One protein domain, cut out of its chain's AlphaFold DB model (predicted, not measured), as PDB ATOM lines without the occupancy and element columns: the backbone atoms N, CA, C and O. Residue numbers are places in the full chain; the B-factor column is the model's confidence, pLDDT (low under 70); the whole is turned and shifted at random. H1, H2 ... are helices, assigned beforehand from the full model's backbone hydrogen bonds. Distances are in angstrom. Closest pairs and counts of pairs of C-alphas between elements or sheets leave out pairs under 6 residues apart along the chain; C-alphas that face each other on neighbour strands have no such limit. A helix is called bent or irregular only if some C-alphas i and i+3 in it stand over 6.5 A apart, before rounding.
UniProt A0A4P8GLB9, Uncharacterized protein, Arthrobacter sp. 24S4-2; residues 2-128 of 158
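Overview. This is residues 2 to 128 of the 158 residues of an uncharacterized protein of Arthrobacter sp. 24S4-2 (UniProt A0A4P8GLB9). Two long helices, H2 and H5, cross as an X, and H3 packs on H5 next to the crossing. At the end of the domain away from the last residues lie the two short helices H1 and H4, with the long link of residues 8 to 27 leading from H1 to the start of H2; residues 119 to 128, of which 119 to 123 belong to H5, stick out at the other end. The printed part has 127 residues with five named helices, H1 to H5 in chain order, and no named strand; its class is all helix. It is only just loose, close to compact, with a radius of gyration of the C-alphas of 17.1 A and spans of 59 by 28 by 21 A, or 48 by 28 by 22 A without the free stretch.

Along the chain. H2, residues 28 to 56, begins at C-alpha 28 (177.950, 187.805, 225.031) and is 39.4 A long. It has a kink of 35 degrees near residue 50 and is irregular: C-alphas 52 and 55 are 7.6 A apart. H5, residues 95 to 123, is 42.0 A long and ends at C-alpha 123 (195.122, 198.278, 197.589). H3, residues 63 to 78, is 22.9 A long, has a kink of 30 degrees near residue 72 and is irregular too, with C-alphas 74 and 77 being 7.3 A apart. H1, residues 2 to 7, begins at C-alpha 2 (185.523, 177.214, 225.630), and H4 is residues 87 to 92.

Arrangement. H2 touches H5 with residues 43 to 50 alone, against residues 110 to 117 of H5, and the closest C-alphas, those of Ala 47 and Val 113, are 5.9 A apart. The two run the same way at a steep tilt of 63 degrees. H3 touches residues 103 to 115 of H5, opposite ways at a steep tilt of 46 degrees; the closest C-alphas, those of Gly 64 and Ala 111, are 3.8 A apart. H3 is close to H2 but not clearly touching it, with the C-alphas of Tyr 50 and Phe 67 closest at 7.2 A. H1 and H4 only just touch, with 3 pairs of C-alphas within 8 A, the closest being those of Ala 5 and Val 92 at 6.7 A, and stand about perpendicular at 79 degrees. H1 and H3 are apart, and so are H2 and H4. Every O i to N i+4 pair is within hydrogen-bond range in H1, H4 and H5, against 21 of 25 in H2 and 10 of 12 in H3.

Size, cuts and confidence. The two C-alphas farthest apart, those of Ser 11 and Ser 128, are 60.5 A apart. The printed part has no cut. The link from H1 to H2, 20 residues, is long, and the link from H4 to H5 is tight. The mean pLDDT of the printed part is 77.7, and it is under 70 in residues 2 to 26, 79 to 94 and 125 to 128.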
ATOM      1  N   ARG A   2     186.485 178.341 225.708       69.12
ATOM      2  CA  ARG A   2     185.523 177.214 225.630       69.12
ATOM      3  C   ARG A   2     186.165 175.821 225.576       69.12
ATOM      4  O   ARG A   2     185.724 174.940 226.295       69.12
ATOM      5  N   VAL A   3     187.207 175.639 224.760       69.81
ATOM      6  CA  VAL A   3     187.926 174.351 224.664       69.81
ATOM      7  C   VAL A   3     188.574 173.990 225.999       69.81
ATOM      8  O   VAL A   3     188.364 172.888 226.480       69.81
ATOM      9  N   LEU A   4     189.282 174.945 226.615       67.62
ATOM     10  CA  LEU A   4     189.903 174.755 227.927       67.62
ATOM     11  C   LEU A   4     188.862 174.469 229.005       67.62
ATOM     12  O   LEU A   4     189.015 173.509 229.735       67.62
ATOM     13  N   ALA A   5     187.760 175.219 229.040       65.38
ATOM     14  CA  ALA A   5     186.695 175.002 230.009       65.38
ATOM     15  C   ALA A   5     186.057 173.612 229.888       65.38
ATOM     16  O   ALA A   5     185.729 173.018 230.901       65.38
ATOM     17  N   VAL A   6     185.888 173.055 228.685       69.44
ATOM     18  CA  VAL A   6     185.345 171.690 228.524       69.44
ATOM     19  C   VAL A   6     186.340 170.623 228.995       69.44
ATOM     20  O   VAL A   6     185.925 169.551 229.429       69.44
ATOM     21  N   THR A   7     187.642 170.905 228.929       69.19
ATOM     22  CA  THR A   7     188.703 169.982 229.354       69.19
ATOM     23  C   THR A   7     189.209 170.242 230.776       69.19
ATOM     24  O   THR A   7     190.055 169.490 231.266       69.19
ATOM     25  N   SER A   8     188.686 171.267 231.456       65.19
ATOM     26  CA  SER A   8     189.019 171.599 232.840       65.19
ATOM     27  C   SER A   8     188.437 170.591 233.837       65.19
ATOM     28  O   SER A   8     187.311 170.120 233.651       65.19
ATOM     29  N   PRO A   9     189.133 170.323 234.957       66.56
ATOM     30  CA  PRO A   9     188.575 169.561 236.070       66.56
ATOM     31  C   PRO A   9     187.259 170.168 236.576       66.56
ATOM     32  O   PRO A   9     187.096 171.389 236.594       66.56
ATOM     33  N   ALA A  10     186.342 169.332 237.073       64.94
ATOM     34  CA  ALA A  10     185.060 169.792 237.623       64.94
ATOM     35  C   ALA A  10     185.226 170.829 238.755       64.94
ATOM     36  O   ALA A  10     184.385 171.706 238.919       64.94
ATOM     37  N   SER A  11     186.345 170.781 239.488       63.19
ATOM     38  CA  SER A  11     186.691 171.742 240.541       63.19
ATOM     39  C   SER A  11     187.013 173.154 240.030       63.19
ATOM     40  O   SER A  11     187.097 174.081 240.833       63.19
ATOM     41  N   ALA A  12     187.236 173.347 238.729       61.47
ATOM     42  CA  ALA A  12     187.508 174.649 238.116       61.47
ATOM     43  C   ALA A  12     186.246 175.329 237.554       61.47
ATOM     44  O   ALA A  12     186.264 176.532 237.307       61.47
ATOM     45  N   GLN A  13     185.154 174.580 237.367       66.44
ATOM     46  CA  GLN A  13     183.912 175.102 236.795       66.44
ATOM     47  C   GLN A  13     183.229 176.087 237.745       66.44
ATOM     48  O   GLN A  13     183.141 175.842 238.947       66.44
ATOM     49  N   GLY A  14     182.723 177.196 237.201       64.31
ATOM     50  CA  GLY A  14     181.980 178.200 237.968       64.31
ATOM     51  C   GLY A  14     182.832 179.104 238.868       64.31
ATOM     52  O   GLY A  14     182.264 179.945 239.561       64.31
ATOM     53  N   ARG A  15     184.168 178.979 238.854       65.81
ATOM     54  CA  ARG A  15     185.058 179.962 239.492       65.81
ATOM     55  C   ARG A  15     185.185 181.223 238.637       65.81
ATOM     56  O   ARG A  15     185.151 181.143 237.410       65.81
ATOM     57  N   LEU A  16     185.368 182.364 239.296       63.25
ATOM     58  CA  LEU A  16     185.735 183.624 238.653       63.25
ATOM     59  C   LEU A  16     187.230 183.611 238.315       63.25
ATOM     60  O   LEU A  16     188.039 183.240 239.163       63.25
ATOM     61  N   THR A  17     187.584 184.016 237.097       65.19
ATOM     62  CA  THR A  17     188.971 184.325 236.714       65.19
ATOM     63  C   THR A  17     189.368 185.726 237.184       65.19
ATOM     64  O   THR A  17     188.502 186.543 237.518       65.19
ATOM     65  N   GLU A  18     190.661 186.057 237.121       60.06
ATOM     66  CA  GLU A  18     191.166 187.428 237.331       60.06
ATOM     67  C   GLU A  18     190.407 188.479 236.491       60.06
ATOM     68  O   GLU A  18     190.173 189.598 236.943       60.06
ATOM     69  N   ALA A  19     189.921 188.100 235.303       60.09
ATOM     70  CA  ALA A  19     189.123 188.956 234.423       60.09
ATOM     71  C   ALA A  19     187.626 189.048 234.803       60.09
ATOM     72  O   ALA A  19     186.821 189.492 233.985       60.09
ATOM     73  N   GLN A  20     187.234 188.604 236.005       60.00
ATOM     74  CA  GLN A  20     185.842 188.549 236.485       60.00
ATOM     75  C   GLN A  20     184.908 187.734 235.572       60.00
ATOM     76  O   GLN A  20     183.699 187.964 235.525       60.00
ATOM     77  N   ALA A  21     185.459 186.765 234.836       62.22
ATOM     78  CA  ALA A  21     184.688 185.881 233.975       62.22
ATOM     79  C   ALA A  21     184.501 184.521 234.652       62.22
ATOM     80  O   ALA A  21     185.451 183.949 235.181       62.22
ATOM     81  N   ASN A  22     183.289 183.969 234.596       65.12
ATOM     82  CA  ASN A  22     183.041 182.622 235.101       65.12
ATOM     83  C   ASN A  22     183.616 181.568 234.146       65.12
ATOM     84  O   ASN A  22     183.212 181.464 232.981       65.12
ATOM     85  N   VAL A  23     184.519 180.731 234.659       61.25
ATOM     86  CA  VAL A  23     185.050 179.565 233.948       61.25
ATOM     87  C   VAL A  23     183.886 178.638 233.580       61.25
ATOM     88  O   VAL A  23     183.114 178.223 234.443       61.25
ATOM     89  N   GLY A  24     183.745 178.344 232.283       61.97
ATOM     90  CA  GLY A  24     182.682 177.482 231.746       61.97
ATOM     91  C   GLY A  24     181.434 178.205 231.235       61.97
ATOM     92  O   GLY A  24     180.680 177.609 230.468       61.97
ATOM     93  N   PHE A  25     181.254 179.493 231.550       67.31
ATOM     94  CA  PHE A  25     180.054 180.257 231.190       67.31
ATOM     95  C   PHE A  25     180.394 181.455 230.292       67.31
ATOM     96  O   PHE A  25     180.498 182.586 230.769       67.31
ATOM     97  N   PRO A  26     180.597 181.239 228.978       69.62
ATOM     98  CA  PRO A  26     180.828 182.336 228.050       69.62
ATOM     99  C   PRO A  26     179.569 183.203 227.921       69.62
ATOM    100  O   PRO A  26     178.507 182.713 227.541       69.62
ATOM    101  N   THR A  27     179.702 184.497 228.204       80.56
ATOM    102  CA  THR A  27     178.644 185.496 228.015       80.56
ATOM    103  C   THR A  27     178.911 186.341 226.768       80.56
ATOM    104  O   THR A  27     180.060 186.511 226.339       80.56
ATOM    105  N   ILE A  28     177.842 186.875 226.167       84.81
ATOM    106  CA  ILE A  28     177.950 187.805 225.031       84.81
ATOM    107  C   ILE A  28     178.672 189.078 225.483       84.81
ATOM    108  O   ILE A  28     179.641 189.485 224.845       84.81
ATOM    109  N   ASP A  29     178.278 189.634 226.629       80.75
ATOM    110  CA  ASP A  29     178.869 190.856 227.181       80.75
ATOM    111  C   ASP A  29     180.367 190.701 227.462       80.75
ATOM    112  O   ASP A  29     181.162 191.551 227.064       80.75
ATOM    113  N   GLY A  30     180.781 189.574 228.053       77.00
ATOM    114  CA  GLY A  30     182.196 189.278 228.279       77.00
ATOM    115  C   GLY A  30     182.986 189.143 226.975       77.00
ATOM    116  O   GLY A  30     184.146 189.544 226.906       77.00
ATOM    117  N   SER A  31     182.354 188.639 225.911       81.88
ATOM    118  CA  SER A  31     182.979 188.526 224.587       81.88
ATOM    119  C   SER A  31     183.148 189.889 223.913       81.88
ATOM    120  O   SER A  31     184.201 190.160 223.337       81.88
ATOM    121  N   ILE A  32     182.141 190.762 224.013       86.12
ATOM    122  CA  ILE A  32     182.208 192.142 223.515       86.12
ATOM    123  C   ILE A  32     183.286 192.913 224.279       86.12
ATOM    124  O   ILE A  32     184.153 193.526 223.659       86.12
ATOM    125  N   ALA A  33     183.290 192.830 225.611       82.25
ATOM    126  CA  ALA A  33     184.309 193.472 226.434       82.25
ATOM    127  C   ALA A  33     185.720 192.984 226.067       82.25
ATOM    128  O   ALA A  33     186.615 193.798 225.842       82.25
ATOM    129  N   LEU A  34     185.914 191.670 225.909       81.19
ATOM    130  CA  LEU A  34     187.197 191.106 225.488       81.19
ATOM    131  C   LEU A  34     187.625 191.614 224.107       81.19
ATOM    132  O   LEU A  34     188.798 191.926 223.910       81.19
ATOM    133  N   LEU A  35     186.697 191.715 223.153       85.62
ATOM    134  CA  LEU A  35     186.989 192.241 221.822       85.62
ATOM    135  C   LEU A  35     187.456 193.700 221.887       85.62
ATOM    136  O   LEU A  35     188.481 194.027 221.297       85.62
ATOM    137  N   PHE A  36     186.734 194.562 222.603       87.81
ATOM    138  CA  PHE A  36     187.014 196.001 222.621       87.81
ATOM    139  C   PHE A  36     188.189 196.395 223.515       87.81
ATOM    140  O   PHE A  36     188.950 197.284 223.142       87.81
ATOM    141  N   PHE A  37     188.366 195.742 224.663       81.75
ATOM    142  CA  PHE A  37     189.400 196.108 225.637       81.75
ATOM    143  C   PHE A  37     190.656 195.236 225.555       81.75
ATOM    144  O   PHE A  37     191.717 195.663 226.000       81.75
ATOM    145  N   GLY A  38     190.566 194.043 224.960       82.88
ATOM    146  CA  GLY A  38     191.710 193.153 224.748       82.88
ATOM    147  C   GLY A  38     192.081 193.019 223.273       82.88
ATOM    148  O   GLY A  38     193.178 193.390 222.862       82.88
ATOM    149  N   GLY A  39     191.155 192.497 222.465       84.75
ATOM    150  CA  GLY A  39     191.402 192.090 221.080       84.75
ATOM    151  C   GLY A  39     191.791 193.239 220.150       84.75
ATOM    152  O   GLY A  39     192.804 193.144 219.461       84.75
ATOM    153  N   LEU A  40     191.010 194.324 220.136       87.62
ATOM    154  CA  LEU A  40     191.269 195.492 219.294       87.62
ATOM    155  C   LEU A  40     192.583 196.192 219.680       87.62
ATOM    156  O   LEU A  40     193.428 196.330 218.794       87.62
ATOM    157  N   PRO A  41     192.833 196.574 220.952       87.12
ATOM    158  CA  PRO A  41     194.103 197.180 221.348       87.12
ATOM    159  C   PRO A  41     195.314 196.303 221.019       87.12
ATOM    160  O   PRO A  41     196.280 196.798 220.439       87.12
ATOM    161  N   ALA A  42     195.246 194.999 221.316       84.31
ATOM    162  CA  ALA A  42     196.324 194.064 220.999       84.31
ATOM    163  C   ALA A  42     196.557 193.956 219.485       84.31
ATOM    164  O   ALA A  42     197.700 193.999 219.037       84.31
ATOM    165  N   GLY A  43     195.485 193.877 218.691       87.25
ATOM    166  CA  GLY A  43     195.569 193.835 217.232       87.25
ATOM    167  C   GLY A  43     196.167 195.102 216.628       87.25
ATOM    168  O   GLY A  43     197.034 195.007 215.759       87.25
ATOM    169  N   PHE A  44     195.773 196.281 217.115       89.06
ATOM    170  CA  PHE A  44     196.376 197.545 216.693       89.06
ATOM    171  C   PHE A  44     197.856 197.611 217.070       89.06
ATOM    172  O   PHE A  44     198.684 197.908 216.210       89.06
ATOM    173  N   ALA A  45     198.208 197.283 218.314       90.06
ATOM    174  CA  ALA A  45     199.598 197.269 218.762       90.06
ATOM    175  C   ALA A  45     200.451 196.312 217.913       90.06
ATOM    176  O   ALA A  45     201.509 196.700 217.419       90.06
ATOM    177  N   ALA A  46     199.964 195.094 217.665       89.38
ATOM    178  CA  ALA A  46     200.642 194.119 216.821       89.38
ATOM    179  C   ALA A  46     200.798 194.611 215.375       89.38
ATOM    180  O   ALA A  46     201.866 194.440 214.793       89.38
ATOM    181  N   ALA A  47     199.783 195.263 214.800       89.50
ATOM    182  CA  ALA A  47     199.879 195.853 213.466       89.50
ATOM    183  C   ALA A  47     200.947 196.954 213.398       89.50
ATOM    184  O   ALA A  47     201.772 196.949 212.485       89.50
ATOM    185  N   PHE A  48     200.992 197.856 214.383       90.69
ATOM    186  CA  PHE A  48     202.033 198.884 214.466       90.69
ATOM    187  C   PHE A  48     203.431 198.274 214.572       90.69
ATOM    188  O   PHE A  48     204.320 198.645 213.806       90.69
ATOM    189  N   ILE A  49     203.625 197.308 215.473       91.69
ATOM    190  CA  ILE A  49     204.915 196.627 215.635       91.69
ATOM    191  C   ILE A  49     205.302 195.925 214.331       91.69
ATOM    192  O   ILE A  49     206.435 196.080 213.880       91.69
ATOM    193  N   TYR A  50     204.367 195.209 213.698       90.25
ATOM    194  CA  TYR A  50     204.604 194.540 212.422       90.25
ATOM    195  C   TYR A  50     205.112 195.527 211.371       90.25
ATOM    196  O   TYR A  50     206.142 195.268 210.762       90.25
ATOM    197  N   LEU A  51     204.460 196.682 211.198       89.00
ATOM    198  CA  LEU A  51     204.890 197.707 210.240       89.00
ATOM    199  C   LEU A  51     206.289 198.254 210.549       89.00
ATOM    200  O   LEU A  51     207.075 198.475 209.626       89.00
ATOM    201  N   LEU A  52     206.643 198.423 211.824       89.88
ATOM    202  CA  LEU A  52     207.990 198.856 212.204       89.88
ATOM    203  C   LEU A  52     209.040 197.815 211.819       89.88
ATOM    204  O   LEU A  52     210.095 198.182 211.301       89.88
ATOM    205  N   ILE A  53     208.740 196.529 212.033       90.31
ATOM    206  CA  ILE A  53     209.727 195.462 211.880       90.31
ATOM    207  C   ILE A  53     209.659 194.676 210.570       90.31
ATOM    208  O   ILE A  53     210.538 193.852 210.317       90.31
ATOM    209  N   HIS A  54     208.664 194.939 209.720       87.50
ATOM    210  CA  HIS A  54     208.399 194.165 208.502       87.50
ATOM    211  C   HIS A  54     209.621 194.051 207.584       87.50
ATOM    212  O   HIS A  54     209.828 193.011 206.970       87.50
ATOM    213  N   ARG A  55     210.474 195.083 207.541       87.62
ATOM    214  CA  ARG A  55     211.692 195.095 206.719       87.62
ATOM    215  C   ARG A  55     212.774 194.111 207.174       87.62
ATOM    216  O   ARG A  55     213.678 193.817 206.402       87.62
ATOM    217  N   TRP A  56     212.718 193.660 208.427       90.25
ATOM    218  CA  TRP A  56     213.644 192.677 208.999       90.25
ATOM    219  C   TRP A  56     213.040 191.268 209.016       90.25
ATOM    220  O   TRP A  56     213.741 190.305 209.322       90.25
ATOM    221  N   LEU A  57     211.750 191.133 208.692       87.75
ATOM    222  CA  LEU A  57     211.083 189.844 208.575       87.75
ATOM    223  C   LEU A  57     211.362 189.208 207.201       87.75
ATOM    224  O   LEU A  57     211.579 189.911 206.212       87.75
ATOM    225  N   PRO A  58     211.357 187.865 207.112       86.38
ATOM    226  CA  PRO A  58     211.545 187.168 205.849       86.38
ATOM    227  C   PRO A  58     210.402 187.490 204.889       86.38
ATOM    228  O   PRO A  58     209.241 187.530 205.290       86.38
ATOM    229  N   ALA A  59     210.716 187.654 203.607       81.62
ATOM    230  CA  ALA A  59     209.705 187.926 202.595       81.62
ATOM    231  C   ALA A  59     208.701 186.763 202.437       81.62
ATOM    232  O   ALA A  59     209.032 185.581 202.580       81.62
ATOM    233  N   GLY A  60     207.459 187.106 202.084       83.06
ATOM    234  CA  GLY A  60     206.409 186.149 201.734       83.06
ATOM    235  C   GLY A  60     205.643 185.560 202.925       83.06
ATOM    236  O   GLY A  60     205.571 186.129 204.012       83.06
ATOM    237  N   ARG A  61     205.032 184.385 202.715       86.06
ATOM    238  CA  ARG A  61     204.001 183.797 203.603       86.06
ATOM    239  C   ARG A  61     204.482 183.420 205.014       86.06
ATOM    240  O   ARG A  61     203.660 183.075 205.857       86.06
ATOM    241  N   ARG A  62     205.794 183.457 205.274       90.31
ATOM    242  CA  ARG A  62     206.395 183.106 206.574       90.31
ATOM    243  C   ARG A  62     206.552 184.303 207.517       90.31
ATOM    244  O   ARG A  62     206.702 184.075 208.714       90.31
ATOM    245  N   ALA A  63     206.474 185.538 207.008       89.25
ATOM    246  CA  ALA A  63     206.639 186.760 207.802       89.25
ATOM    247  C   ALA A  63     205.680 186.805 209.000       89.25
ATOM    248  O   ALA A  63     206.103 187.014 210.131       89.25
ATOM    249  N   GLY A  64     204.393 186.550 208.748       90.75
ATOM    250  CA  GLY A  64     203.343 186.619 209.763       90.75
ATOM    251  C   GLY A  64     203.448 185.551 210.855       90.75
ATOM    252  O   GLY A  64     203.471 185.908 212.030       90.75
ATOM    253  N   PRO A  65     203.565 184.252 210.516       92.38
ATOM    254  CA  PRO A  65     203.790 183.213 211.518       92.38
ATOM    255  C   PRO A  65     205.036 183.460 212.378       92.38
ATOM    256  O   PRO A  65     204.975 183.307 213.598       92.38
ATOM    257  N   LEU A  66     206.148 183.887 211.762       92.56
ATOM    258  CA  LEU A  66     207.369 184.220 212.498       92.56
ATOM    259  C   LEU A  66     207.157 185.428 213.411       92.56
ATOM    260  O   LEU A  66     207.589 185.404 214.557       92.56
ATOM    261  N   PHE A  67     206.460 186.457 212.931       91.81
ATOM    262  CA  PHE A  67     206.105 187.614 213.741       91.81
ATOM    263  C   PHE A  67     205.291 187.224 214.979       91.81
ATOM    264  O   PHE A  67     205.627 187.632 216.088       91.81
ATOM    265  N   GLY A  68     204.270 186.381 214.806       89.62
ATOM    266  CA  GLY A  68     203.470 185.858 215.913       89.62
ATOM    267  C   GLY A  68     204.307 185.072 216.926       89.62
ATOM    268  O   GLY A  68     204.152 185.258 218.131       89.62
ATOM    269  N   ALA A  69     205.249 184.253 216.449       90.44
ATOM    270  CA  ALA A  69     206.183 183.530 217.311       90.44
ATOM    271  C   ALA A  69     207.151 184.469 218.055       90.44
ATOM    272  O   ALA A  69     207.410 184.261 219.235       90.44
ATOM    273  N   LEU A  70     207.658 185.519 217.404       91.00
ATOM    274  CA  LEU A  70     208.523 186.517 218.041       91.00
ATOM    275  C   LEU A  70     207.775 187.314 219.111       91.00
ATOM    276  O   LEU A  70     208.303 187.495 220.204       91.00
ATOM    277  N   LEU A  71     206.542 187.747 218.830       87.50
ATOM    278  CA  LEU A  71     205.691 188.390 219.833       87.50
ATOM    279  C   LEU A  71     205.474 187.475 221.035       87.50
ATOM    280  O   LEU A  71     205.593 187.928 222.168       87.50
ATOM    281  N   LEU A  72     205.209 186.189 220.794       86.25
ATOM    282  CA  LEU A  72     205.072 185.211 221.865       86.25
ATOM    283  C   LEU A  72     206.370 185.042 222.663       86.25
ATOM    284  O   LEU A  72     206.316 184.962 223.880       86.25
ATOM    285  N   LEU A  73     207.535 185.011 222.020       87.19
ATOM    286  CA  LEU A  73     208.813 184.883 222.725       87.19
ATOM    287  C   LEU A  73     209.137 186.117 223.578       87.19
ATOM    288  O   LEU A  73     209.635 185.976 224.690       87.19
ATOM    289  N   VAL A  74     208.854 187.316 223.065       86.00
ATOM    290  CA  VAL A  74     209.186 188.583 223.736       86.00
ATOM    291  C   VAL A  74     208.178 188.922 224.828       86.00
ATOM    292  O   VAL A  74     208.563 189.328 225.919       86.00
ATOM    293  N   LEU A  75     206.887 188.772 224.536       82.94
ATOM    294  CA  LEU A  75     205.808 189.188 225.429       82.94
ATOM    295  C   LEU A  75     205.219 188.028 226.219       82.94
ATOM    296  O   LEU A  75     204.569 188.284 227.224       82.94
ATOM    297  N   GLY A  76     205.453 186.777 225.809       76.44
ATOM    298  CA  GLY A  76     204.855 185.584 226.410       76.44
ATOM    299  C   GLY A  76     205.029 185.545 227.914       76.44
ATOM    300  O   GLY A  76     204.048 185.403 228.618       76.44
ATOM    301  N   ALA A  77     206.231 185.807 228.429       74.44
ATOM    302  CA  ALA A  77     206.478 185.833 229.874       74.44
ATOM    303  C   ALA A  77     205.644 186.885 230.645       74.44
ATOM    304  O   ALA A  77     205.500 186.782 231.860       74.44
ATOM    305  N   SER A  78     205.107 187.895 229.953       71.31
ATOM    306  CA  SER A  78     204.240 188.946 230.507       71.31
ATOM    307  C   SER A  78     202.747 188.717 230.245       71.31
ATOM    308  O   SER A  78     201.927 189.429 230.819       71.31
ATOM    309  N   VAL A  79     202.376 187.766 229.379       65.69
ATOM    310  CA  VAL A  79     200.977 187.455 229.058       65.69
ATOM    311  C   VAL A  79     200.613 186.025 229.429       65.69
ATOM    312  O   VAL A  79     201.392 185.078 229.354       65.69
ATOM    313  N   GLU A  80     199.360 185.859 229.813       64.88
ATOM    314  CA  GLU A  80     198.811 184.559 230.149       64.88
ATOM    315  C   GLU A  80     198.866 183.593 228.952       64.88
ATOM    316  O   GLU A  80     198.572 184.031 227.835       64.88
ATOM    317  N   PRO A  81     199.216 182.296 229.102       62.06
ATOM    318  CA  PRO A  81     199.431 181.485 230.312       62.06
ATOM    319  C   PRO A  81     200.884 181.349 230.792       62.06
ATOM    320  O   PRO A  81     201.178 180.518 231.645       62.06
ATOM    321  N   PHE A  82     201.826 182.077 230.191       62.06
ATOM    322  CA  PHE A  82     203.261 181.865 230.434       62.06
ATOM    323  C   PHE A  82     203.808 182.724 231.581       62.06
ATOM    324  O   PHE A  82     205.013 182.731 231.840       62.06
ATOM    325  N   ARG A  83     202.914 183.435 232.267       67.69
ATOM    326  CA  ARG A  83     203.206 184.247 233.436       67.69
ATOM    327  C   ARG A  83     203.413 183.336 234.657       67.69
ATOM    328  O   ARG A  83     202.554 182.521 234.981       67.69
ATOM    329  N   ALA A  84     204.563 183.454 235.323       57.62
ATOM    330  CA  ALA A  84     204.988 182.515 236.372       57.62
ATOM    331  C   ALA A  84     204.124 182.541 237.650       57.62
ATOM    332  O   ALA A  84     204.138 181.580 238.416       57.62
ATOM    333  N   ASP A  85     203.386 183.625 237.888       59.44
ATOM    334  CA  ASP A  85     202.570 183.862 239.080       59.44
ATOM    335  C   ASP A  85     201.054 183.708 238.837       59.44
ATOM    336  O   ASP A  85     200.267 184.072 239.711       59.44
ATOM    337  N   ASN A  86     200.616 183.136 237.703       56.44
ATOM    338  CA  ASN A  86     199.185 182.915 237.466       56.44
ATOM    339  C   ASN A  86     198.673 181.557 237.983       56.44
ATOM    340  O   ASN A  86     198.943 180.488 237.429       56.44
ATOM    341  N   ILE A  87     197.864 181.615 239.040       57.09
ATOM    342  CA  ILE A  87     197.205 180.459 239.660       57.09
ATOM    343  C   ILE A  87     195.997 179.957 238.840       57.09
ATOM    344  O   ILE A  87     195.687 178.762 238.897       57.09
ATOM    345  N   ASP A  88     195.353 180.800 238.023       57.66
ATOM    346  CA  ASP A  88     194.139 180.446 237.268       57.66
ATOM    347  C   ASP A  88     194.413 179.335 236.240       57.66
ATOM    348  O   ASP A  88     193.588 178.440 236.037       57.66
ATOM    349  N   PHE A  89     195.603 179.309 235.638       54.62
ATOM    350  CA  PHE A  89     195.951 178.321 234.613       54.62
ATOM    351  C   PHE A  89     196.466 176.990 235.164       54.62
ATOM    352  O   PHE A  89     196.348 175.965 234.484       54.62
ATOM    353  N   ALA A  90     196.928 176.960 236.419       54.81
ATOM    354  CA  ALA A  90     197.127 175.707 237.148       54.81
ATOM    355  C   ALA A  90     195.784 175.005 237.433       54.81
ATOM    356  O   ALA A  90     195.720 173.777 237.505       54.81
ATOM    357  N   ILE A  91     194.703 175.784 237.557       55.38
ATOM    358  CA  ILE A  91     193.363 175.306 237.911       55.38
ATOM    359  C   ILE A  91     192.559 174.865 236.675       55.38
ATOM    360  O   ILE A  91     191.858 173.855 236.733       55.38
ATOM    361  N   VAL A  92     192.660 175.583 235.551       59.22
ATOM    362  CA  VAL A  92     191.817 175.367 234.353       59.22
ATOM    363  C   VAL A  92     192.268 174.157 233.497       59.22
ATOM    364  O   VAL A  92     191.516 173.701 232.643       59.22
ATOM    365  N   GLY A  93     193.408 173.522 233.793       61.16
ATOM    366  CA  GLY A  93     193.782 172.190 233.277       61.16
ATOM    367  C   GLY A  93     193.969 172.062 231.751       61.16
ATOM    368  O   GLY A  93     193.761 173.001 230.986       61.16
ATOM    369  N   PRO A  94     194.409 170.876 231.291       65.56
ATOM    370  CA  PRO A  94     195.824 170.524 231.396       65.56
ATOM    371  C   PRO A  94     196.722 171.626 230.796       65.56
ATOM    372  O   PRO A  94     196.573 171.993 229.634       65.56
ATOM    373  N   GLY A  95     197.703 172.115 231.565       71.81
ATOM    374  CA  GLY A  95     198.521 173.284 231.195       71.81
ATOM    375  C   GLY A  95     199.219 173.193 229.829       71.81
ATOM    376  O   GLY A  95     199.331 174.197 229.129       71.81
ATOM    377  N   TRP A  96     199.604 171.990 229.388       74.31
ATOM    378  CA  TRP A  96     200.198 171.786 228.060       74.31
ATOM    379  C   TRP A  96     199.237 172.147 226.915       74.31
ATOM    380  O   TRP A  96     199.668 172.683 225.896       74.31
ATOM    381  N   LEU A  97     197.931 171.903 227.080       77.75
ATOM    382  CA  LEU A  97     196.923 172.237 226.073       77.75
ATOM    383  C   LEU A  97     196.760 173.755 225.965       77.75
ATOM    384  O   LEU A  97     196.672 174.286 224.861       77.75
ATOM    385  N   SER A  98     196.781 174.458 227.098       74.62
ATOM    386  CA  SER A  98     196.787 175.923 227.133       74.62
ATOM    387  C   SER A  98     198.000 176.484 226.398       74.62
ATOM    388  O   SER A  98     197.833 177.332 225.524       74.62
ATOM    389  N   VAL A  99     199.198 175.953 226.664       81.31
ATOM    390  CA  VAL A  99     200.430 176.343 225.960       81.31
ATOM    391  C   VAL A  99     200.288 176.163 224.448       81.31
ATOM    392  O   VAL A  99     200.587 177.087 223.691       81.31
ATOM    393  N   VAL A 100     199.786 175.010 223.994       85.31
ATOM    394  CA  VAL A 100     199.588 174.733 222.562       85.31
ATOM    395  C   VAL A 100     198.577 175.699 221.942       85.31
ATOM    396  O   VAL A 100     198.861 176.294 220.904       85.31
ATOM    397  N   LEU A 101     197.416 175.890 222.573       82.56
ATOM    398  CA  LEU A 101     196.355 176.744 222.039       82.56
ATOM    399  C   LEU A 101     196.769 178.217 221.983       82.56
ATOM    400  O   LEU A 101     196.501 178.879 220.982       82.56
ATOM    401  N   PHE A 102     197.444 178.727 223.015       81.94
ATOM    402  CA  PHE A 102     197.941 180.103 223.018       81.94
ATOM    403  C   PHE A 102     199.079 180.305 222.019       81.94
ATOM    404  O   PHE A 102     199.097 181.317 221.323       81.94
ATOM    405  N   SER A 103     199.972 179.323 221.873       86.88
ATOM    406  CA  SER A 103     201.026 179.381 220.856       86.88
ATOM    407  C   SER A 103     200.440 179.405 219.444       86.88
ATOM    408  O   SER A 103     200.816 180.240 218.623       86.88
ATOM    409  N   ALA A 104     199.463 178.535 219.171       88.75
ATOM    410  CA  ALA A 104     198.752 178.511 217.897       88.75
ATOM    411  C   ALA A 104     198.013 179.831 217.634       88.75
ATOM    412  O   ALA A 104     198.067 180.356 216.520       88.75
ATOM    413  N   LEU A 105     197.368 180.396 218.659       86.62
ATOM    414  CA  LEU A 105     196.685 181.681 218.561       86.62
ATOM    415  C   LEU A 105     197.661 182.823 218.257       86.62
ATOM    416  O   LEU A 105     197.363 183.636 217.388       86.62
ATOM    417  N   ALA A 106     198.825 182.868 218.908       87.88
ATOM    418  CA  ALA A 106     199.842 183.889 218.660       87.88
ATOM    419  C   ALA A 106     200.391 183.815 217.226       87.88
ATOM    420  O   ALA A 106     200.471 184.828 216.530       87.88
ATOM    421  N   VAL A 107     200.699 182.605 216.744       90.69
ATOM    422  CA  VAL A 107     201.149 182.378 215.362       90.69
ATOM    423  C   VAL A 107     200.068 182.783 214.358       90.69
ATOM    424  O   VAL A 107     200.360 183.482 213.384       90.69
ATOM    425  N   LEU A 108     198.814 182.389 214.600       91.06
ATOM    426  CA  LEU A 108     197.683 182.765 213.755       91.06
ATOM    427  C   LEU A 108     197.465 184.281 213.755       91.06
ATOM    428  O   LEU A 108     197.244 184.863 212.698       91.06
ATOM    429  N   HIS A 109     197.569 184.921 214.916       89.31
ATOM    430  CA  HIS A 109     197.446 186.364 215.056       89.31
ATOM    431  C   HIS A 109     198.476 187.094 214.188       89.31
ATOM    432  O   HIS A 109     198.104 187.937 213.373       89.31
ATOM    433  N   GLY A 110     199.752 186.702 214.272       89.25
ATOM    434  CA  GLY A 110     200.797 187.268 213.421       89.25
ATOM    435  C   GLY A 110     200.556 187.017 211.927       89.25
ATOM    436  O   GLY A 110     200.753 187.915 211.107       89.25
ATOM    437  N   ALA A 111     200.072 185.826 211.560       91.06
ATOM    438  CA  ALA A 111     199.710 185.497 210.180       91.06
ATOM    439  C   ALA A 111     198.580 186.388 209.638       91.06
ATOM    440  O   ALA A 111     198.689 186.896 208.522       91.06
ATOM    441  N   VAL A 112     197.530 186.610 210.435       90.94
ATOM    442  CA  VAL A 112     196.407 187.489 210.079       90.94
ATOM    443  C   VAL A 112     196.880 188.932 209.932       90.94
ATOM    444  O   VAL A 112     196.569 189.555 208.920       90.94
ATOM    445  N   VAL A 113     197.674 189.446 210.876       90.69
ATOM    446  CA  VAL A 113     198.222 190.812 210.806       90.69
ATOM    447  C   VAL A 113     199.019 191.015 209.516       90.69
ATOM    448  O   VAL A 113     198.764 191.969 208.785       90.69
ATOM    449  N   ALA A 114     199.928 190.094 209.190       89.00
ATOM    450  CA  ALA A 114     200.734 190.184 207.977       89.00
ATOM    451  C   ALA A 114     199.891 190.095 206.694       89.00
ATOM    452  O   ALA A 114     200.133 190.842 205.747       89.00
ATOM    453  N   ALA A 115     198.894 189.205 206.660       88.38
ATOM    454  CA  ALA A 115     198.010 189.047 205.508       88.38
ATOM    455  C   ALA A 115     197.150 190.295 205.276       88.38
ATOM    456  O   ALA A 115     197.033 190.763 204.145       88.38
ATOM    457  N   VAL A 116     196.587 190.858 206.348       88.94
ATOM    458  CA  VAL A 116     195.814 192.101 206.294       88.94
ATOM    459  C   VAL A 116     196.714 193.253 205.853       88.94
ATOM    460  O   VAL A 116     196.368 193.954 204.907       88.94
ATOM    461  N   ALA A 117     197.896 193.409 206.453       87.00
ATOM    462  CA  ALA A 117     198.849 194.449 206.068       87.00
ATOM    463  C   ALA A 117     199.254 194.350 204.586       87.00
ATOM    464  O   ALA A 117     199.257 195.363 203.889       87.00
ATOM    465  N   GLY A 118     199.525 193.140 204.084       84.94
ATOM    466  CA  GLY A 118     199.809 192.905 202.666       84.94
ATOM    467  C   GLY A 118     198.630 193.275 201.764       84.94
ATOM    468  O   GLY A 118     198.795 194.044 200.821       84.94
ATOM    469  N   ALA A 119     197.422 192.817 202.105       86.06
ATOM    470  CA  ALA A 119     196.214 193.127 201.343       86.06
ATOM    471  C   ALA A 119     195.911 194.634 201.290       86.06
ATOM    472  O   ALA A 119     195.450 195.134 200.264       86.06
ATOM    473  N   PHE A 120     196.166 195.374 202.375       85.12
ATOM    474  CA  PHE A 120     196.036 196.831 202.383       85.12
ATOM    475  C   PHE A 120     197.157 197.515 201.596       85.12
ATOM    476  O   PHE A 120     196.874 198.459 200.866       85.12
ATOM    477  N   SER A 121     198.396 197.025 201.677       81.50
ATOM    478  CA  SER A 121     199.522 197.578 200.914       81.50
ATOM    479  C   SER A 121     199.346 197.447 199.400       81.50
ATOM    480  O   SER A 121     199.823 198.306 198.670       81.50
ATOM    481  N   GLU A 122     198.683 196.393 198.919       81.62
ATOM    482  CA  GLU A 122     198.387 196.215 197.490       81.62
ATOM    483  C   GLU A 122     197.238 197.113 197.006       81.62
ATOM    484  O   GLU A 122     197.153 197.438 195.824       81.62
ATOM    485  N   ARG A 123     196.333 197.503 197.912       83.38
ATOM    486  CA  ARG A 123     195.122 198.278 197.589       83.38
ATOM    487  C   ARG A 123     195.287 199.776 197.793       83.38
ATOM    488  O   ARG A 123     194.527 200.549 197.215       83.38
ATOM    489  N   LEU A 124     196.224 200.184 198.642       70.69
ATOM    490  CA  LEU A 124     196.482 201.583 198.931       70.69
ATOM    491  C   LEU A 124     197.567 202.103 197.981       70.69
ATOM    492  O   LEU A 124     198.659 201.536 197.949       70.69
ATOM    493  N   PRO A 125     197.307 203.177 197.216       68.31
ATOM    494  CA  PRO A 125     198.366 203.837 196.469       68.31
ATOM    495  C   PRO A 125     199.447 204.299 197.453       68.31
ATOM    496  O   PRO A 125     199.136 204.884 198.492       68.31
ATOM    497  N   LEU A 126     200.714 204.006 197.143       63.88
ATOM    498  CA  LEU A 126     201.838 204.460 197.957       63.88
ATOM    499  C   LEU A 126     201.778 205.992 198.056       63.88
ATOM    500  O   LEU A 126     201.721 206.644 197.008       63.88
ATOM    501  N   PRO A 127     201.804 206.575 199.271       61.06
ATOM    502  CA  PRO A 127     201.958 208.012 199.418       61.06
ATOM    503  C   PRO A 127     203.223 208.418 198.666       61.06
ATOM    504  O   PRO A 127     204.292 207.831 198.864       61.06
ATOM    505  N   SER A 128     203.100 209.386 197.767       63.62
ATOM    506  CA  SER A 128     204.261 209.937 197.084       63.62
ATOM    507  C   SER A 128     205.214 210.504 198.142       63.62
ATOM    508  O   SER A 128     204.783 210.943 199.212       63.62
TER     509      SER A 128